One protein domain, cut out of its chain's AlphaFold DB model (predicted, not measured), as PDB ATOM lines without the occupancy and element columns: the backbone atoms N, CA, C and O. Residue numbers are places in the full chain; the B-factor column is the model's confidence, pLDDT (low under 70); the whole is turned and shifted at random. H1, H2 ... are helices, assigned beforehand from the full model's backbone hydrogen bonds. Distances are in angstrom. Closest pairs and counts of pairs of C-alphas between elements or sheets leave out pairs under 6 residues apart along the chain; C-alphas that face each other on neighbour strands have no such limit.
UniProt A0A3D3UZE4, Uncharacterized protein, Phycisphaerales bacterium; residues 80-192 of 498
ATOM      1  N   SER A  80     -41.685  -7.101   7.841       96.56
ATOM      2  CA  SER A  80     -42.330  -7.077   9.149       96.56
ATOM      3  C   SER A  80     -43.489  -8.065   9.156       96.56
ATOM      4  O   SER A  80     -44.552  -7.790   8.604       96.56
ATOM      5  N   GLU A  81     -43.278  -9.222   9.788       94.38
ATOM      6  CA  GLU A  81     -44.310 -10.257   9.938       94.38
ATOM      7  C   GLU A  81     -45.523  -9.734  10.716       94.38
ATOM      8  O   GLU A  81     -46.658  -9.999  10.331       94.38
ATOM      9  N   ASP A  82     -45.287  -8.917  11.748       95.50
ATOM     10  CA  ASP A  82     -46.348  -8.322  12.573       95.50
ATOM     11  C   ASP A  82     -47.288  -7.426  11.752       95.50
ATOM     12  O   ASP A  82     -48.481  -7.328  12.049       95.50
ATOM     13  N   ASN A  83     -46.759  -6.798  10.698       96.81
ATOM     14  CA  ASN A  83     -47.513  -5.952   9.775       96.81
ATOM     15  C   ASN A  83     -47.901  -6.672   8.473       96.81
ATOM     16  O   ASN A  83     -48.611  -6.085   7.666       96.81
ATOM     17  N   GLN A  84     -47.461  -7.919   8.264       95.88
ATOM     18  CA  GLN A  84     -47.622  -8.671   7.010       95.88
ATOM     19  C   GLN A  84     -47.047  -7.939   5.782       95.88
ATOM     20  O   GLN A  84     -47.534  -8.091   4.667       95.88
ATOM     21  N   LEU A  85     -45.983  -7.157   5.988       96.50
ATOM     22  CA  LEU A  85     -45.317  -6.373   4.947       96.50
ATOM     23  C   LEU A  85     -43.955  -6.988   4.608       96.50
ATOM     24  O   LEU A  85     -43.194  -7.374   5.499       96.50
ATOM     25  N   GLY A  86     -43.631  -7.080   3.320       94.50
ATOM     26  CA  GLY A  86     -42.412  -7.732   2.832       94.50
ATOM     27  C   GLY A  86     -41.516  -6.823   1.994       94.50
ATOM     28  O   GLY A  86     -41.936  -5.779   1.509       94.50
ATOM     29  N   SER A  87     -40.287  -7.274   1.740       92.69
ATOM     30  CA  SER A  87     -39.266  -6.524   0.984       92.69
ATOM     31  C   SER A  87     -39.624  -6.236  -0.473       92.69
ATOM     32  O   SER A  87     -38.964  -5.425  -1.115       92.69
ATOM     33  N   LYS A  88     -40.635  -6.925  -1.008       91.31
ATOM     34  CA  LYS A  88     -41.129  -6.771  -2.383       91.31
ATOM     35  C   LYS A  88     -42.351  -5.853  -2.483       91.31
ATOM     36  O   LYS A  88     -42.857  -5.669  -3.582       91.31
ATOM     37  N   ASP A  89     -42.815  -5.306  -1.364       93.00
ATOM     38  CA  ASP A  89     -43.978  -4.429  -1.286       93.00
ATOM     39  C   ASP A  89     -43.539  -2.989  -0.972       93.00
ATOM     40  O   ASP A  89     -42.810  -2.750  -0.006       93.00
ATOM     41  N   ASN A  90     -43.981  -2.015  -1.774       95.50
ATOM     42  CA  ASN A  90     -43.728  -0.600  -1.486       95.50
ATOM     43  C   ASN A  90     -44.394  -0.154  -0.180       95.50
ATOM     44  O   ASN A  90     -43.821   0.682   0.518       95.50
ATOM     45  N   GLY A  91     -45.523  -0.762   0.204       97.62
ATOM     46  CA  GLY A  91     -46.202  -0.482   1.470       97.62
ATOM     47  C   GLY A  91     -45.290  -0.680   2.683       97.62
ATOM     48  O   GLY A  91     -45.381   0.065   3.659       97.62
ATOM     49  N   TYR A  92     -44.326  -1.607   2.604       98.31
ATOM     50  CA  TYR A  92     -43.298  -1.768   3.631       98.31
ATOM     51  C   TYR A  92     -42.414  -0.522   3.780       98.31
ATOM     52  O   TYR A  92     -42.205  -0.026   4.888       98.31
ATOM     53  N   PHE A  93     -41.892   0.001   2.670       98.44
ATOM     54  CA  PHE A  93     -40.979   1.145   2.681       98.44
ATOM     55  C   PHE A  93     -41.703   2.458   2.977       98.44
ATOM     56  O   PHE A  93     -41.144   3.314   3.661       98.44
ATOM     57  N   GLU A  94     -42.955   2.595   2.540       98.50
ATOM     58  CA  GLU A  94     -43.840   3.691   2.938       98.50
ATOM     59  C   GLU A  94     -44.075   3.687   4.452       98.50
ATOM     60  O   GLU A  94     -43.904   4.718   5.106       98.50
ATOM     61  N   ALA A  95     -44.369   2.519   5.032       98.38
ATOM     62  CA  ALA A  95     -44.545   2.377   6.472       98.38
ATOM     63  C   ALA A  95     -43.257   2.717   7.243       98.38
ATOM     64  O   ALA A  95     -43.311   3.470   8.215       98.38
ATOM     65  N   LEU A  96     -42.088   2.244   6.789       98.25
ATOM     66  CA  LEU A  96     -40.795   2.609   7.387       98.25
ATOM     67  C   LEU A  96     -40.476   4.109   7.266       98.25
ATOM     68  O   LEU A  96     -39.829   4.669   8.152       98.25
ATOM     69  N   ALA A  97     -40.877   4.758   6.173       98.19
ATOM     70  CA  ALA A  97     -40.683   6.193   5.976       98.19
ATOM     71  C   ALA A  97     -41.585   7.031   6.899       98.19
ATOM     72  O   ALA A  97     -41.178   8.111   7.323       98.19
ATOM     73  N   ALA A  98     -42.775   6.523   7.232       98.06
ATOM     74  CA  ALA A  98     -43.771   7.220   8.040       98.06
ATOM     75  C   ALA A  98     -43.546   7.126   9.561       98.06
ATOM     76  O   ALA A  98     -44.131   7.914  10.306       98.06
ATOM     77  N   VAL A  99     -42.732   6.179  10.053       97.31
ATOM     78  CA  VAL A  99     -42.514   6.040  11.504       97.31
ATOM     79  C   VAL A  99     -41.739   7.225  12.099       97.31
ATOM     80  O   VAL A  99     -40.857   7.780  11.431       97.31
ATOM     81  N   PRO A 100     -41.983   7.562  13.383       96.62
ATOM     82  CA  PRO A 100     -41.228   8.590  14.095       96.62
ATOM     83  C   PRO A 100     -39.709   8.385  14.045       96.62
ATOM     84  O   PRO A 100     -39.204   7.264  13.902       96.62
ATOM     85  N   VAL A 101     -38.954   9.474  14.185       95.38
ATOM     86  CA  VAL A 101     -37.484   9.429  14.093       95.38
ATOM     87  C   VAL A 101     -36.855   9.263  15.473       95.38
ATOM     88  O   VAL A 101     -35.875   8.523  15.625       95.38
ATOM     89  N   SER A 102     -37.402   9.935  16.489       95.44
ATOM     90  CA  SER A 102     -36.816   9.952  17.830       95.44
ATOM     91  C   SER A 102     -37.374   8.852  18.737       95.44
ATOM     92  O   SER A 102     -38.483   8.353  18.563       95.44
ATOM     93  N   TRP A 103     -36.569   8.453  19.729       95.88
ATOM     94  CA  TRP A 103     -37.001   7.497  20.757       95.88
ATOM     95  C   TRP A 103     -38.133   8.090  21.603       95.88
ATOM     96  O   TRP A 103     -39.098   7.408  21.921       95.88
ATOM     97  N   GLN A 104     -38.034   9.383  21.906       96.44
ATOM     98  CA  GLN A 104     -38.999  10.130  22.701       96.44
ATOM     99  C   GLN A 104     -40.376  10.182  22.032       96.44
ATOM    100  O   GLN A 104     -41.380  10.006  22.714       96.44
ATOM    101  N   GLU A 105     -40.432  10.377  20.711       96.56
ATOM    102  CA  GLU A 105     -41.698  10.367  19.966       96.56
ATOM    103  C   GLU A 105     -42.388   9.004  20.022       96.56
ATOM    104  O   GLU A 105     -43.594   8.942  20.251       96.56
ATOM    105  N   ILE A 106     -41.647   7.905  19.833       97.12
ATOM    106  CA  ILE A 106     -42.274   6.580  19.769       97.12
ATOM    107  C   ILE A 106     -42.760   6.100  21.145       97.12
ATOM    108  O   ILE A 106     -43.821   5.489  21.233       97.12
ATOM    109  N   ILE A 107     -42.034   6.408  22.227       96.62
ATOM    110  CA  ILE A 107     -42.447   6.026  23.588       96.62
ATOM    111  C   ILE A 107     -43.519   6.953  24.169       96.62
ATOM    112  O   ILE A 107     -44.073   6.646  25.220       96.62
ATOM    113  N   ALA A 108     -43.809   8.085  23.519       96.94
ATOM    114  CA  ALA A 108     -44.933   8.934  23.898       96.94
ATOM    115  C   ALA A 108     -46.287   8.279  23.563       96.94
ATOM    116  O   ALA A 108     -47.292   8.638  24.176       96.94
ATOM    117  N   ASP A 109     -46.324   7.307  22.638       96.81
ATOM    118  CA  ASP A 109     -47.500   6.460  22.411       96.81
ATOM    119  C   ASP A 109     -47.693   5.518  23.620       96.81
ATOM    120  O   ASP A 109     -46.837   4.658  23.864       96.81
ATOM    121  N   PRO A 110     -48.807   5.622  24.378       95.56
ATOM    122  CA  PRO A 110     -49.030   4.808  25.573       95.56
ATOM    123  C   PRO A 110     -49.014   3.297  25.306       95.56
ATOM    124  O   PRO A 110     -48.577   2.520  26.160       95.56
ATOM    125  N   ASN A 111     -49.453   2.871  24.116       93.25
ATOM    126  CA  ASN A 111     -49.450   1.464  23.729       93.25
ATOM    127  C   ASN A 111     -48.015   0.966  23.561       93.25
ATOM    128  O   ASN A 111     -47.659  -0.085  24.093       93.25
ATOM    129  N   VAL A 112     -47.156   1.739  22.897       97.62
ATOM    130  CA  VAL A 112     -45.740   1.383  22.760       97.62
ATOM    131  C   VAL A 112     -45.011   1.471  24.103       97.62
ATOM    132  O   VAL A 112     -44.229   0.578  24.431       97.62
ATOM    133  N   ALA A 113     -45.305   2.482  24.925       97.50
ATOM    134  CA  ALA A 113     -44.732   2.616  26.264       97.50
ATOM    135  C   ALA A 113     -44.987   1.370  27.131       97.50
ATOM    136  O   ALA A 113     -44.106   0.942  27.879       97.50
ATOM    137  N   SER A 114     -46.171   0.760  27.003       97.50
ATOM    138  CA  SER A 114     -46.516  -0.481  27.705       97.50
ATOM    139  C   SER A 114     -45.645  -1.672  27.283       97.50
ATOM    140  O   SER A 114     -45.129  -2.372  28.156       97.50
ATOM    141  N   LEU A 115     -45.394  -1.843  25.979       98.19
ATOM    142  CA  LEU A 115     -44.502  -2.875  25.442       98.19
ATOM    143  C   LEU A 115     -43.070  -2.666  25.946       98.19
ATOM    144  O   LEU A 115     -42.435  -3.596  26.441       98.19
ATOM    145  N   VAL A 116     -42.575  -1.426  25.873       97.94
ATOM    146  CA  VAL A 116     -41.230  -1.068  26.343       97.94
ATOM    147  C   VAL A 116     -41.075  -1.373  27.834       97.94
ATOM    148  O   VAL A 116     -40.087  -1.982  28.243       97.94
ATOM    149  N   LYS A 117     -42.066  -1.006  28.656       98.00
ATOM    150  CA  LYS A 117     -42.063  -1.291  30.097       98.00
ATOM    151  C   LYS A 117     -42.091  -2.794  30.390       98.00
ATOM    152  O   LYS A 117     -41.396  -3.238  31.306       98.00
ATOM    153  N   ALA A 118     -42.883  -3.559  29.642       98.06
ATOM    154  CA  ALA A 118     -42.972  -5.008  29.797       98.06
ATOM    155  C   ALA A 118     -41.625  -5.676  29.488       98.06
ATOM    156  O   ALA A 118     -41.108  -6.408  30.329       98.06
ATOM    157  N   LEU A 119     -40.987  -5.322  28.367       98.25
ATOM    158  CA  LEU A 119     -39.670  -5.849  27.997       98.25
ATOM    159  C   LEU A 119     -38.582  -5.491  29.020       98.25
ATOM    160  O   LEU A 119     -37.813  -6.364  29.415       98.25
ATOM    161  N   LYS A 120     -38.565  -4.249  29.529       98.19
ATOM    162  CA  LYS A 120     -37.651  -3.836  30.616       98.19
ATOM    163  C   LYS A 120     -37.817  -4.649  31.894       98.19
ATOM    164  O   LYS A 120     -36.854  -4.853  32.624       98.19
ATOM    165  N   SER A 121     -39.048  -5.058  32.182       97.81
ATOM    166  CA  SER A 121     -39.376  -5.829  33.382       97.81
ATOM    167  C   SER A 121     -39.060  -7.316  33.196       97.81
ATOM    168  O   SER A 121     -38.719  -7.991  34.162       97.81
ATOM    169  N   ALA A 122     -39.165  -7.817  31.963       97.38
ATOM    170  CA  ALA A 122     -38.902  -9.207  31.613       97.38
ATOM    171  C   ALA A 122     -37.401  -9.538  31.550       97.38
ATOM    172  O   ALA A 122     -36.995 -10.646  31.907       97.38
ATOM    173  N   ASP A 123     -36.565  -8.594  31.110       97.50
ATOM    174  CA  ASP A 123     -35.123  -8.805  30.979       97.50
ATOM    175  C   ASP A 123     -34.335  -7.497  31.179       97.50
ATOM    176  O   ASP A 123     -34.568  -6.482  30.518       97.50
ATOM    177  N   GLN A 124     -33.361  -7.529  32.096       95.75
ATOM    178  CA  GLN A 124     -32.558  -6.366  32.483       95.75
ATOM    179  C   GLN A 124     -31.727  -5.796  31.323       95.75
ATOM    180  O   GLN A 124     -31.398  -4.607  31.347       95.75
ATOM    181  N   THR A 125     -31.422  -6.587  30.289       95.50
ATOM    182  CA  THR A 125     -30.723  -6.111  29.080       95.50
ATOM    183  C   THR A 125     -31.468  -4.974  28.371       95.50
ATOM    184  O   THR A 125     -30.837  -4.144  27.720       95.50
ATOM    185  N   PHE A 126     -32.786  -4.852  28.553       97.38
ATOM    186  CA  PHE A 126     -33.591  -3.761  27.991       97.38
ATOM    187  C   PHE A 126     -33.573  -2.466  28.821       97.38
ATOM    188  O   PHE A 126     -34.242  -1.500  28.458       97.38
ATOM    189  N   SER A 127     -32.829  -2.404  29.931       94.94
ATOM    190  CA  SER A 127     -32.830  -1.231  30.825       94.94
ATOM    191  C   SER A 127     -32.287   0.043  30.164       94.94
ATOM    192  O   SER A 127     -32.750   1.137  30.493       94.94
ATOM    193  N   ASP A 128     -31.327  -0.095  29.243       95.00
ATOM    194  CA  ASP A 128     -30.707   1.014  28.511       95.00
ATOM    195  C   ASP A 128     -31.471   1.332  27.215       95.00
ATOM    196  O   ASP A 128     -31.482   0.552  26.260       95.00
ATOM    197  N   ASP A 129     -32.069   2.523  27.159       94.00
ATOM    198  CA  ASP A 129     -32.812   3.026  25.998       94.00
ATOM    199  C   ASP A 129     -31.952   3.162  24.731       94.00
ATOM    200  O   ASP A 129     -32.466   3.092  23.610       94.00
ATOM    201  N   SER A 130     -30.641   3.365  24.877       92.12
ATOM    202  CA  SER A 130     -29.731   3.559  23.744       92.12
ATOM    203  C   SER A 130     -29.464   2.267  22.958       92.12
ATOM    204  O   SER A 130     -29.280   2.325  21.729       92.12
ATOM    205  N   GLU A 131     -29.549   1.124  23.647       94.62
ATOM    206  CA  GLU A 131     -29.368  -0.238  23.130       94.62
ATOM    207  C   GLU A 131     -30.680  -1.039  23.060       94.62
ATOM    208  O   GLU A 131     -30.717  -2.148  22.535       94.62
ATOM    209  N   PHE A 132     -31.806  -0.462  23.490       97.44
ATOM    210  CA  PHE A 132     -33.097  -1.152  23.477       97.44
ATOM    211  C   PHE A 132     -33.448  -1.727  22.096       97.44
ATOM    212  O   PHE A 132     -33.869  -2.875  21.976       97.44
ATOM    213  N   VAL A 133     -33.266  -0.941  21.028       97.00
ATOM    214  CA  VAL A 133     -33.601  -1.375  19.661       97.00
ATOM    215  C   VAL A 133     -32.674  -2.482  19.154       97.00
ATOM    216  O   VAL A 133     -33.156  -3.404  18.495       97.00
ATOM    217  N   SER A 134     -31.375  -2.441  19.473       95.50
ATOM    218  CA  SER A 134     -30.436  -3.495  19.062       95.50
ATOM    219  C   SER A 134     -30.753  -4.811  19.786       95.50
ATOM    220  O   SER A 134     -30.785  -5.870  19.151       95.50
ATOM    221  N   HIS A 135     -31.088  -4.747  21.079       97.38
ATOM    222  CA  HIS A 135     -31.545  -5.897  21.860       97.38
ATOM    223  C   HIS A 135     -32.902  -6.424  21.394       97.38
ATOM    224  O   HIS A 135     -33.042  -7.632  21.231       97.38
ATOM    225  N   TYR A 136     -33.869  -5.556  21.079       98.06
ATOM    226  CA  TYR A 136     -35.170  -5.970  20.543       98.06
ATOM    227  C   TYR A 136     -35.007  -6.749  19.234       98.06
ATOM    228  O   TYR A 136     -35.514  -7.859  19.102       98.06
ATOM    229  N   LEU A 137     -34.243  -6.214  18.276       97.06
ATOM    230  CA  LEU A 137     -34.012  -6.894  17.000       97.06
ATOM    231  C   LEU A 137     -33.229  -8.204  17.170       97.06
ATOM    232  O   LEU A 137     -33.463  -9.152  16.420       97.06
ATOM    233  N   SER A 138     -32.330  -8.273  18.156       96.69
ATOM    234  CA  SER A 138     -31.615  -9.506  18.506       96.69
ATOM    235  C   SER A 138     -32.548 -10.541  19.139       96.69
ATOM    236  O   SER A 138     -32.484 -11.709  18.769       96.69
ATOM    237  N   LEU A 139     -33.461 -10.125  20.026       97.38
ATOM    238  CA  LEU A 139     -34.490 -10.979  20.630       97.38
ATOM    239  C   LEU A 139     -35.400 -11.586  19.557       97.38
ATOM    240  O   LEU A 139     -35.710 -12.774  19.619       97.38
ATOM    241  N   ARG A 140     -35.789 -10.793  18.548       96.12
ATOM    242  CA  ARG A 140     -36.618 -11.261  17.424       96.12
ATOM    243  C   ARG A 140     -35.918 -12.301  16.545       96.12
ATOM    244  O   ARG A 140     -36.603 -13.129  15.956       96.12
ATOM    245  N   GLN A 141     -34.590 -12.265  16.449       94.25
ATOM    246  CA  GLN A 141     -33.812 -13.211  15.638       94.25
ATOM    247  C   GLN A 141     -33.395 -14.457  16.424       94.25
ATOM    248  O   GLN A 141     -33.427 -15.565  15.895       94.25
ATOM    249  N   GLU A 142     -32.997 -14.287  17.684       94.62
ATOM    250  CA  GLU A 142     -32.430 -15.349  18.509       94.62
ATOM    251  C   GLU A 142     -32.893 -15.211  19.964       94.62
ATOM    252  O   GLU A 142     -32.140 -14.834  20.865       94.62
ATOM    253  N   SER A 143     -34.162 -15.550  20.210       94.44
ATOM    254  CA  SER A 143     -34.798 -15.374  21.524       94.44
ATOM    255  C   SER A 143     -34.103 -16.123  22.664       94.44
ATOM    256  O   SER A 143     -34.160 -15.694  23.811       94.44
ATOM    257  N   ARG A 144     -33.374 -17.203  22.348       94.50
ATOM    258  CA  ARG A 144     -32.613 -18.018  23.313       94.50
ATOM    259  C   ARG A 144     -31.474 -17.262  24.004       94.50
ATOM    260  O   ARG A 144     -30.956 -17.754  25.001       94.50
ATOM    261  N   ARG A 145     -31.061 -16.104  23.477       95.19
ATOM    262  CA  ARG A 145     -30.030 -15.243  24.085       95.19
ATOM    263  C   ARG A 145     -30.551 -14.348  25.208       95.19
ATOM    264  O   ARG A 145     -29.749 -13.666  25.837       95.19
ATOM    265  N   PHE A 146     -31.859 -14.350  25.441       97.25
ATOM    266  CA  PHE A 146     -32.551 -13.502  26.405       97.25
ATOM    267  C   PHE A 146     -33.318 -14.364  27.411       97.25
ATOM    268  O   PHE A 146     -33.507 -15.567  27.209       97.25
ATOM    269  N   ASN A 147     -33.775 -13.753  28.503       97.25
ATOM    270  CA  ASN A 147     -34.670 -14.403  29.453       97.25
ATOM    271  C   ASN A 147     -35.945 -14.887  28.722       97.25
ATOM    272  O   ASN A 147     -36.542 -14.097  27.986       97.25
ATOM    273  N   PRO A 148     -36.408 -16.140  28.923       97.44
ATOM    274  CA  PRO A 148     -37.646 -16.639  28.322       97.44
ATOM    275  C   PRO A 148     -38.866 -15.715  28.474       97.44
ATOM    276  O   PRO A 148     -39.676 -15.626  27.551       97.44
ATOM    277  N   GLU A 149     -38.970 -14.971  29.582       97.50
ATOM    278  CA  GLU A 149     -40.052 -13.994  29.794       97.50
ATOM    279  C   GLU A 149     -40.043 -12.846  28.765       97.50
ATOM    280  O   GLU A 149     -41.101 -12.317  28.427       97.50
ATOM    281  N   ALA A 150     -38.885 -12.471  28.208       97.00
ATOM    282  CA  ALA A 150     -38.813 -11.468  27.144       97.00
ATOM    283  C   ALA A 150     -39.417 -11.999  25.836       97.00
ATOM    284  O   ALA A 150     -40.168 -11.291  25.168       97.00
ATOM    285  N   GLY A 151     -39.152 -13.267  25.500       97.06
ATOM    286  CA  GLY A 151     -39.795 -13.941  24.368       97.06
ATOM    287  C   GLY A 151     -41.309 -14.045  24.557       97.06
ATOM    288  O   GLY A 151     -42.067 -13.676  23.666       97.06
ATOM    289  N   LYS A 152     -41.747 -14.436  25.758       97.25
ATOM    290  CA  LYS A 152     -43.169 -14.470  26.121       97.25
ATOM    291  C   LYS A 152     -43.828 -13.089  26.046       97.25
ATOM    292  O   LYS A 152     -44.945 -12.980  25.565       97.25
ATOM    293  N   THR A 153     -43.119 -12.028  26.426       97.69
ATOM    294  CA  THR A 153     -43.616 -10.652  26.271       97.69
ATOM    295  C   THR A 153     -43.892 -10.320  24.803       97.69
ATOM    296  O   THR A 153     -44.902  -9.698  24.501       97.69
ATOM    297  N   ILE A 154     -43.042 -10.747  23.862       97.56
ATOM    298  CA  ILE A 154     -43.343 -10.581  22.429       97.56
ATOM    299  C   ILE A 154     -44.620 -11.339  22.061       97.56
ATOM    300  O   ILE A 154     -45.461 -10.789  21.352       97.56
ATOM    301  N   ASP A 155     -44.784 -12.560  22.573       96.75
ATOM    302  CA  ASP A 155     -45.952 -13.409  22.319       96.75
ATOM    303  C   ASP A 155     -47.252 -12.793  22.835       96.75
ATOM    304  O   ASP A 155     -48.234 -12.744  22.092       96.75
ATOM    305  N   ASP A 156     -47.228 -12.243  24.047       97.62
ATOM    306  CA  ASP A 156     -48.362 -11.570  24.682       97.62
ATOM    307  C   ASP A 156     -48.800 -10.313  23.905       97.62
ATOM    308  O   ASP A 156     -49.975  -9.947  23.909       97.62
ATOM    309  N   PHE A 157     -47.867  -9.662  23.203       97.62
ATOM    310  CA  PHE A 157     -48.130  -8.478  22.381       97.62
ATOM    311  C   PHE A 157     -48.361  -8.796  20.891       97.62
ATOM    312  O   PHE A 157     -48.568  -7.862  20.103       97.62
ATOM    313  N   ARG A 158     -48.352 -10.068  20.465       96.31
ATOM    314  CA  ARG A 158     -48.581 -10.431  19.053       96.31
ATOM    315  C   ARG A 158     -49.925  -9.904  18.557       96.31
ATOM    316  O   ARG A 158     -50.950  -9.997  19.223       96.31
ATOM    317  N   GLY A 159     -49.915  -9.335  17.353       95.62
ATOM    318  CA  GLY A 159     -51.098  -8.745  16.724       95.62
ATOM    319  C   GLY A 159     -51.501  -7.365  17.258       95.62
ATOM    320  O   GLY A 159     -52.321  -6.706  16.615       95.62
ATOM    321  N   SER A 160     -50.909  -6.896  18.362       97.62
ATOM    322  CA  SER A 160     -51.185  -5.567  18.921       97.62
ATOM    323  C   SER A 160     -50.603  -4.437  18.068       97.62
ATOM    324  O   SER A 160     -49.561  -4.581  17.420       97.62
ATOM    325  N   ASP A 161     -51.231  -3.263  18.139       96.50
ATOM    326  CA  ASP A 161     -50.712  -2.050  17.498       96.50
ATOM    327  C   ASP A 161     -49.371  -1.606  18.097       96.50
ATOM    328  O   ASP A 161     -48.535  -1.048  17.388       96.50
ATOM    329  N   ALA A 162     -49.134  -1.885  19.384       97.56
ATOM    330  CA  ALA A 162     -47.872  -1.581  20.051       97.56
ATOM    331  C   ALA A 162     -46.698  -2.301  19.375       97.56
ATOM    332  O   ALA A 162     -45.711  -1.658  19.011       97.56
ATOM    333  N   LEU A 163     -46.821  -3.617  19.162       98.19
ATOM    334  CA  LEU A 163     -45.769  -4.417  18.539       98.19
ATOM    335  C   LEU A 163     -45.575  -4.040  17.069       98.19
ATOM    336  O   LEU A 163     -44.444  -3.830  16.642       98.19
ATOM    337  N   LYS A 164     -46.670  -3.864  16.321       97.94
ATOM    338  CA  LYS A 164     -46.638  -3.451  14.909       97.94
ATOM    339  C   LYS A 164     -45.898  -2.132  14.695       97.94
ATOM    340  O   LYS A 164     -45.001  -2.064  13.853       97.94
ATOM    341  N   LYS A 165     -46.249  -1.097  15.470       98.19
ATOM    342  CA  LYS A 165     -45.608   0.225  15.399       98.19
ATOM    343  C   LYS A 165     -44.148   0.161  15.832       98.19
ATOM    344  O   LYS A 165     -43.286   0.743  15.171       98.19
ATOM    345  N   PHE A 166     -43.865  -0.538  16.932       98.50
ATOM    346  CA  PHE A 166     -42.510  -0.616  17.461       98.50
ATOM    347  C   PHE A 166     -41.571  -1.408  16.548       98.50
ATOM    348  O   PHE A 166     -40.426  -1.001  16.376       98.50
ATOM    349  N   ASP A 167     -42.040  -2.485  15.913       98.50
ATOM    350  CA  ASP A 167     -41.240  -3.282  14.979       98.50
ATOM    351  C   ASP A 167     -40.764  -2.450  13.775       98.50
ATOM    352  O   ASP A 167     -39.570  -2.431  13.461       98.50
ATOM    353  N   LEU A 168     -41.671  -1.683  13.157       98.50
ATOM    354  CA  LEU A 168     -41.331  -0.768  12.061       98.50
ATOM    355  C   LEU A 168     -40.375   0.339  12.525       98.50
ATOM    356  O   LEU A 168     -39.378   0.614  11.854       98.50
ATOM    357  N   PHE A 169     -40.627   0.942  13.694       98.56
ATOM    358  CA  PHE A 169     -39.728   1.941  14.276       98.56
ATOM    359  C   PHE A 169     -38.328   1.370  14.533       98.56
ATOM    360  O   PHE A 169     -37.332   1.996  14.171       98.56
ATOM    361  N   ALA A 170     -38.234   0.182  15.132       98.50
ATOM    362  CA  ALA A 170     -36.972  -0.472  15.450       98.50
ATOM    363  C   ALA A 170     -36.150  -0.727  14.178       98.50
ATOM    364  O   ALA A 170     -34.966  -0.388  14.131       98.50
ATOM    365  N   LYS A 171     -36.789  -1.235  13.116       98.56
ATOM    366  CA  LYS A 171     -36.150  -1.478  11.813       98.56
ATOM    367  C   LYS A 171     -35.706  -0.181  11.141       98.56
ATOM    368  O   LYS A 171     -34.543  -0.068  10.751       98.56
ATOM    369  N   ALA A 172     -36.570   0.834  11.091       98.50
ATOM    370  CA  ALA A 172     -36.228   2.152  10.555       98.50
ATOM    371  C   ALA A 172     -35.077   2.815  11.332       98.50
ATOM    372  O   ALA A 172     -34.143   3.358  10.740       98.50
ATOM    373  N   ARG A 173     -35.094   2.739  12.670       97.75
ATOM    374  CA  ARG A 173     -34.020   3.263  13.522       97.75
ATOM    375  C   ARG A 173     -32.712   2.516  13.290       97.75
ATOM    376  O   ARG A 173     -31.674   3.168  13.224       97.75
ATOM    377  N   GLN A 174     -32.740   1.194  13.126       97.50
ATOM    378  CA  GLN A 174     -31.545   0.402  12.825       97.50
ATOM    379  C   GLN A 174     -30.963   0.744  11.445       97.50
ATOM    380  O   GLN A 174     -29.749   0.923  11.322       97.50
ATOM    381  N   LEU A 175     -31.808   0.917  10.422       98.12
ATOM    382  CA  LEU A 175     -31.387   1.387   9.096       98.12
ATOM    383  C   LEU A 175     -30.694   2.757   9.184       98.12
ATOM    384  O   LEU A 175     -29.586   2.924   8.668       98.12
ATOM    385  N   ARG A 176     -31.273   3.707   9.929       97.31
ATOM    386  CA  ARG A 176     -30.688   5.044  10.126       97.31
ATOM    387  C   ARG A 176     -29.407   5.019  10.966       97.31
ATOM    388  O   ARG A 176     -28.437   5.673  10.596       97.31
ATOM    389  N   LYS A 177     -29.379   4.287  12.090       94.88
ATOM    390  CA  LYS A 177     -28.259   4.283  13.057       94.88
ATOM    391  C   LYS A 177     -27.056   3.515  12.516       94.88
ATOM    392  O   LYS A 177     -25.948   4.045  12.572       94.88
ATOM    393  N   THR A 178     -27.273   2.311  11.989       93.88
ATOM    394  CA  THR A 178     -26.202   1.384  11.588       93.88
ATOM    395  C   THR A 178     -25.862   1.495  10.113       93.88
ATOM    396  O   THR A 178     -24.692   1.554   9.763       93.88
ATOM    397  N   TRP A 179     -26.864   1.547   9.235       96.38
ATOM    398  CA  TRP A 179     -26.623   1.554   7.789       96.38
ATOM    399  C   TRP A 179     -26.528   2.955   7.193       96.38
ATOM    400  O   TRP A 179     -26.083   3.102   6.054       96.38
ATOM    401  N   LYS A 180     -26.926   3.978   7.961       97.75
ATOM    402  CA  LYS A 180     -27.083   5.372   7.511       97.75
ATOM    403  C   LYS A 180     -28.003   5.490   6.285       97.75
ATOM    404  O   LYS A 180     -27.894   6.429   5.484       97.75
ATOM    405  N   LEU A 181     -28.920   4.531   6.166       98.31
ATOM    406  CA  LEU A 181     -29.977   4.495   5.173       98.31
ATOM    407  C   LEU A 181     -31.215   5.154   5.770       98.31
ATOM    408  O   LEU A 181     -31.703   4.742   6.820       98.31
ATOM    409  N   ASP A 182     -31.684   6.210   5.118       98.19
ATOM    410  CA  ASP A 182     -32.921   6.885   5.474       98.19
ATOM    411  C   ASP A 182     -34.088   6.223   4.729       98.19
ATOM    412  O   ASP A 182     -34.102   6.277   3.496       98.19
ATOM    413  N   PRO A 183     -35.065   5.619   5.435       98.56
ATOM    414  CA  PRO A 183     -36.223   5.001   4.801       98.56
ATOM    415  C   PRO A 183     -37.007   5.925   3.862       98.56
ATOM    416  O   PRO A 183     -37.569   5.438   2.886       98.56
ATOM    417  N   VAL A 184     -37.004   7.245   4.097       98.50
ATOM    418  CA  VAL A 184     -37.652   8.211   3.190       98.50
ATOM    419  C   VAL A 184     -36.977   8.197   1.817       98.50
ATOM    420  O   VAL A 184     -37.646   8.018   0.801       98.50
ATOM    421  N   LEU A 185     -35.645   8.307   1.788       98.62
ATOM    422  CA  LEU A 185     -34.875   8.248   0.545       98.62
ATOM    423  C   LEU A 185     -34.906   6.839  -0.064       98.62
ATOM    424  O   LEU A 185     -34.973   6.708  -1.280       98.62
ATOM    425  N   MET A 186     -34.909   5.774   0.744       98.75
ATOM    426  CA  MET A 186     -35.091   4.414   0.216       98.75
ATOM    427  C   MET A 186     -36.417   4.280  -0.544       98.75
ATOM    428  O   MET A 186     -36.436   3.738  -1.646       98.75
ATOM    429  N   ASN A 187     -37.508   4.815   0.013       98.56
ATOM    430  CA  ASN A 187     -38.819   4.797  -0.629       98.56
ATOM    431  C   ASN A 187     -38.851   5.640  -1.918       98.56
ATOM    432  O   ASN A 187     -39.365   5.192  -2.940       98.56
ATOM    433  N   GLU A 188     -38.251   6.833  -1.908       98.50
ATOM    434  CA  GLU A 188     -38.100   7.670  -3.111       98.50
ATOM    435  C   GLU A 188     -37.348   6.927  -4.227       98.50
ATOM    436  O   GLU A 188     -37.780   6.904  -5.382       98.50
ATOM    437  N   LEU A 189     -36.244   6.263  -3.877       98.56
ATOM    438  CA  LEU A 189     -35.430   5.512  -4.828       98.56
ATOM    439  C   LEU A 189     -36.137   4.257  -5.335       98.56
ATOM    440  O   LEU A 189     -35.984   3.938  -6.507       98.56
ATOM    441  N   ASN A 190     -36.940   3.576  -4.516       98.31
ATOM    442  CA  ASN A 190     -37.788   2.479  -4.988       98.31
ATOM    443  C   ASN A 190     -38.740   2.958  -6.090       98.31
ATOM    444  O   ASN A 190     -38.819   2.346  -7.148       98.31
ATOM    445  N   ARG A 191     -39.399   4.101  -5.881       96.75
ATOM    446  CA  ARG A 191     -40.362   4.665  -6.840       96.75
ATOM    447  C   ARG A 191     -39.719   5.225  -8.108       96.75
ATOM    448  O   ARG A 191     -40.407   5.365  -9.110       96.75
ATOM    449  N   THR A 192     -38.433   5.565  -8.052       96.44
ATOM    450  CA  THR A 192     -37.700   6.177  -9.172       96.44
ATOM    451  C   THR A 192     -36.882   5.152  -9.956       96.44
ATOM    452  O   THR A 192     -36.834   5.178 -11.181       96.44
TER     453      THR A 192
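AT A GLANCE: This is residues 80 to 192 of the 498 residues of an uncharacterized protein of Phycisphaerales bacterium (UniProt A0A3D3UZE4). One long helix, H7, crosses the middle of an elongated domain, between H1 and H8 side by side on one side of it and the group H2 to H6 on the other. In that group H3 and H6 run side by side, H5 crosses H7, and the short H2 and H4 sit at corners of the chain. The printed part has 113 residues with eight named helices, H1 to H8 in order along the chain, and no named strand: it is all helix. It is compact, with a radius of gyration of the C-alphas of 13.9 A, and spans 44 by 26 by 25 A.

IN THESE COORDINATES: Residues 80 to 89 come before H1, which holds residues 90 to 98 and begins with C-alpha 90 at (-43.728, -0.600, -1.486). H2 holds residues 103 to 107. H3, residues 110 to 122, is 18.3 A long from first to last C-alpha. H4 holds residues 124 to 127, H5 residues 132 to 141 over 14.4 A, and H6 residues 148 to 156 over 12.4 A. H7, residues 161 to 179, is the longest at 26.2 A and begins with C-alpha 161 at (-50.712, -2.050, 17.498). H8, residues 183 to 192, is 14.1 A long and ends with C-alpha 192 at (-37.700, 6.177, -9.172).

HOW THE PARTS SIT: H3 and H7 are the hubs, touching four helices each. They touch each other about perpendicular, at 76 degrees, through residues 111 to 115 of H3 and 161 to 166 of H7; the closest C-alphas, of Val 112 and Ala 162, are 4.5 A apart. H7 touches H5 with residues 170 to 174 alone, also at 76 degrees, closest at the C-alphas of Val 133 and Ala 170, 5.5 A. H7 touches H1 with residues 168 to 172 alone, about perpendicular at 84 degrees, closest at the C-alphas of Leu 96 and Ala 172, 5.6 A. H7 and H8 only just touch, with 3 pairs of C-alphas within 8 A, the closest being Ala 172 and Pro 183 at 6.4 A. H1 and H8 touch, opposite ways at a tilt of 36 degrees, only just steep, closest at the C-alphas of Ala 97 and Val 184, 4.6 A. H3 and H6 touch at a shallow tilt of 22 degrees, opposite ways, closest at the C-alphas of Ala 122 and Ala 150, 5.0 A. H2 touches H3 only at the corner, with the C-alphas of Ile 107 and Ala 113 closest at 4.9 A. H4 touches H5 only at the corner, with the C-alphas of Phe 126 and Phe 132 closest at 5.2 A. H8 is apart from H5 and from H6, for instance. Every O i to N i+4 pair is within hydrogen-bond range in H1, H2, H3, H5, H6, H7 and H8, while H4 is too short for such a pair.

THE WHOLE: The two C-alphas farthest apart, of Ser 121 and Thr 192, are 44.2 A apart. The printed part has no cut, and no link is long; H5 to H6, with 6 residues between them, is short and the other links are tight. The mean pLDDT of the printed part is 96.9, and no printed residue is under 70.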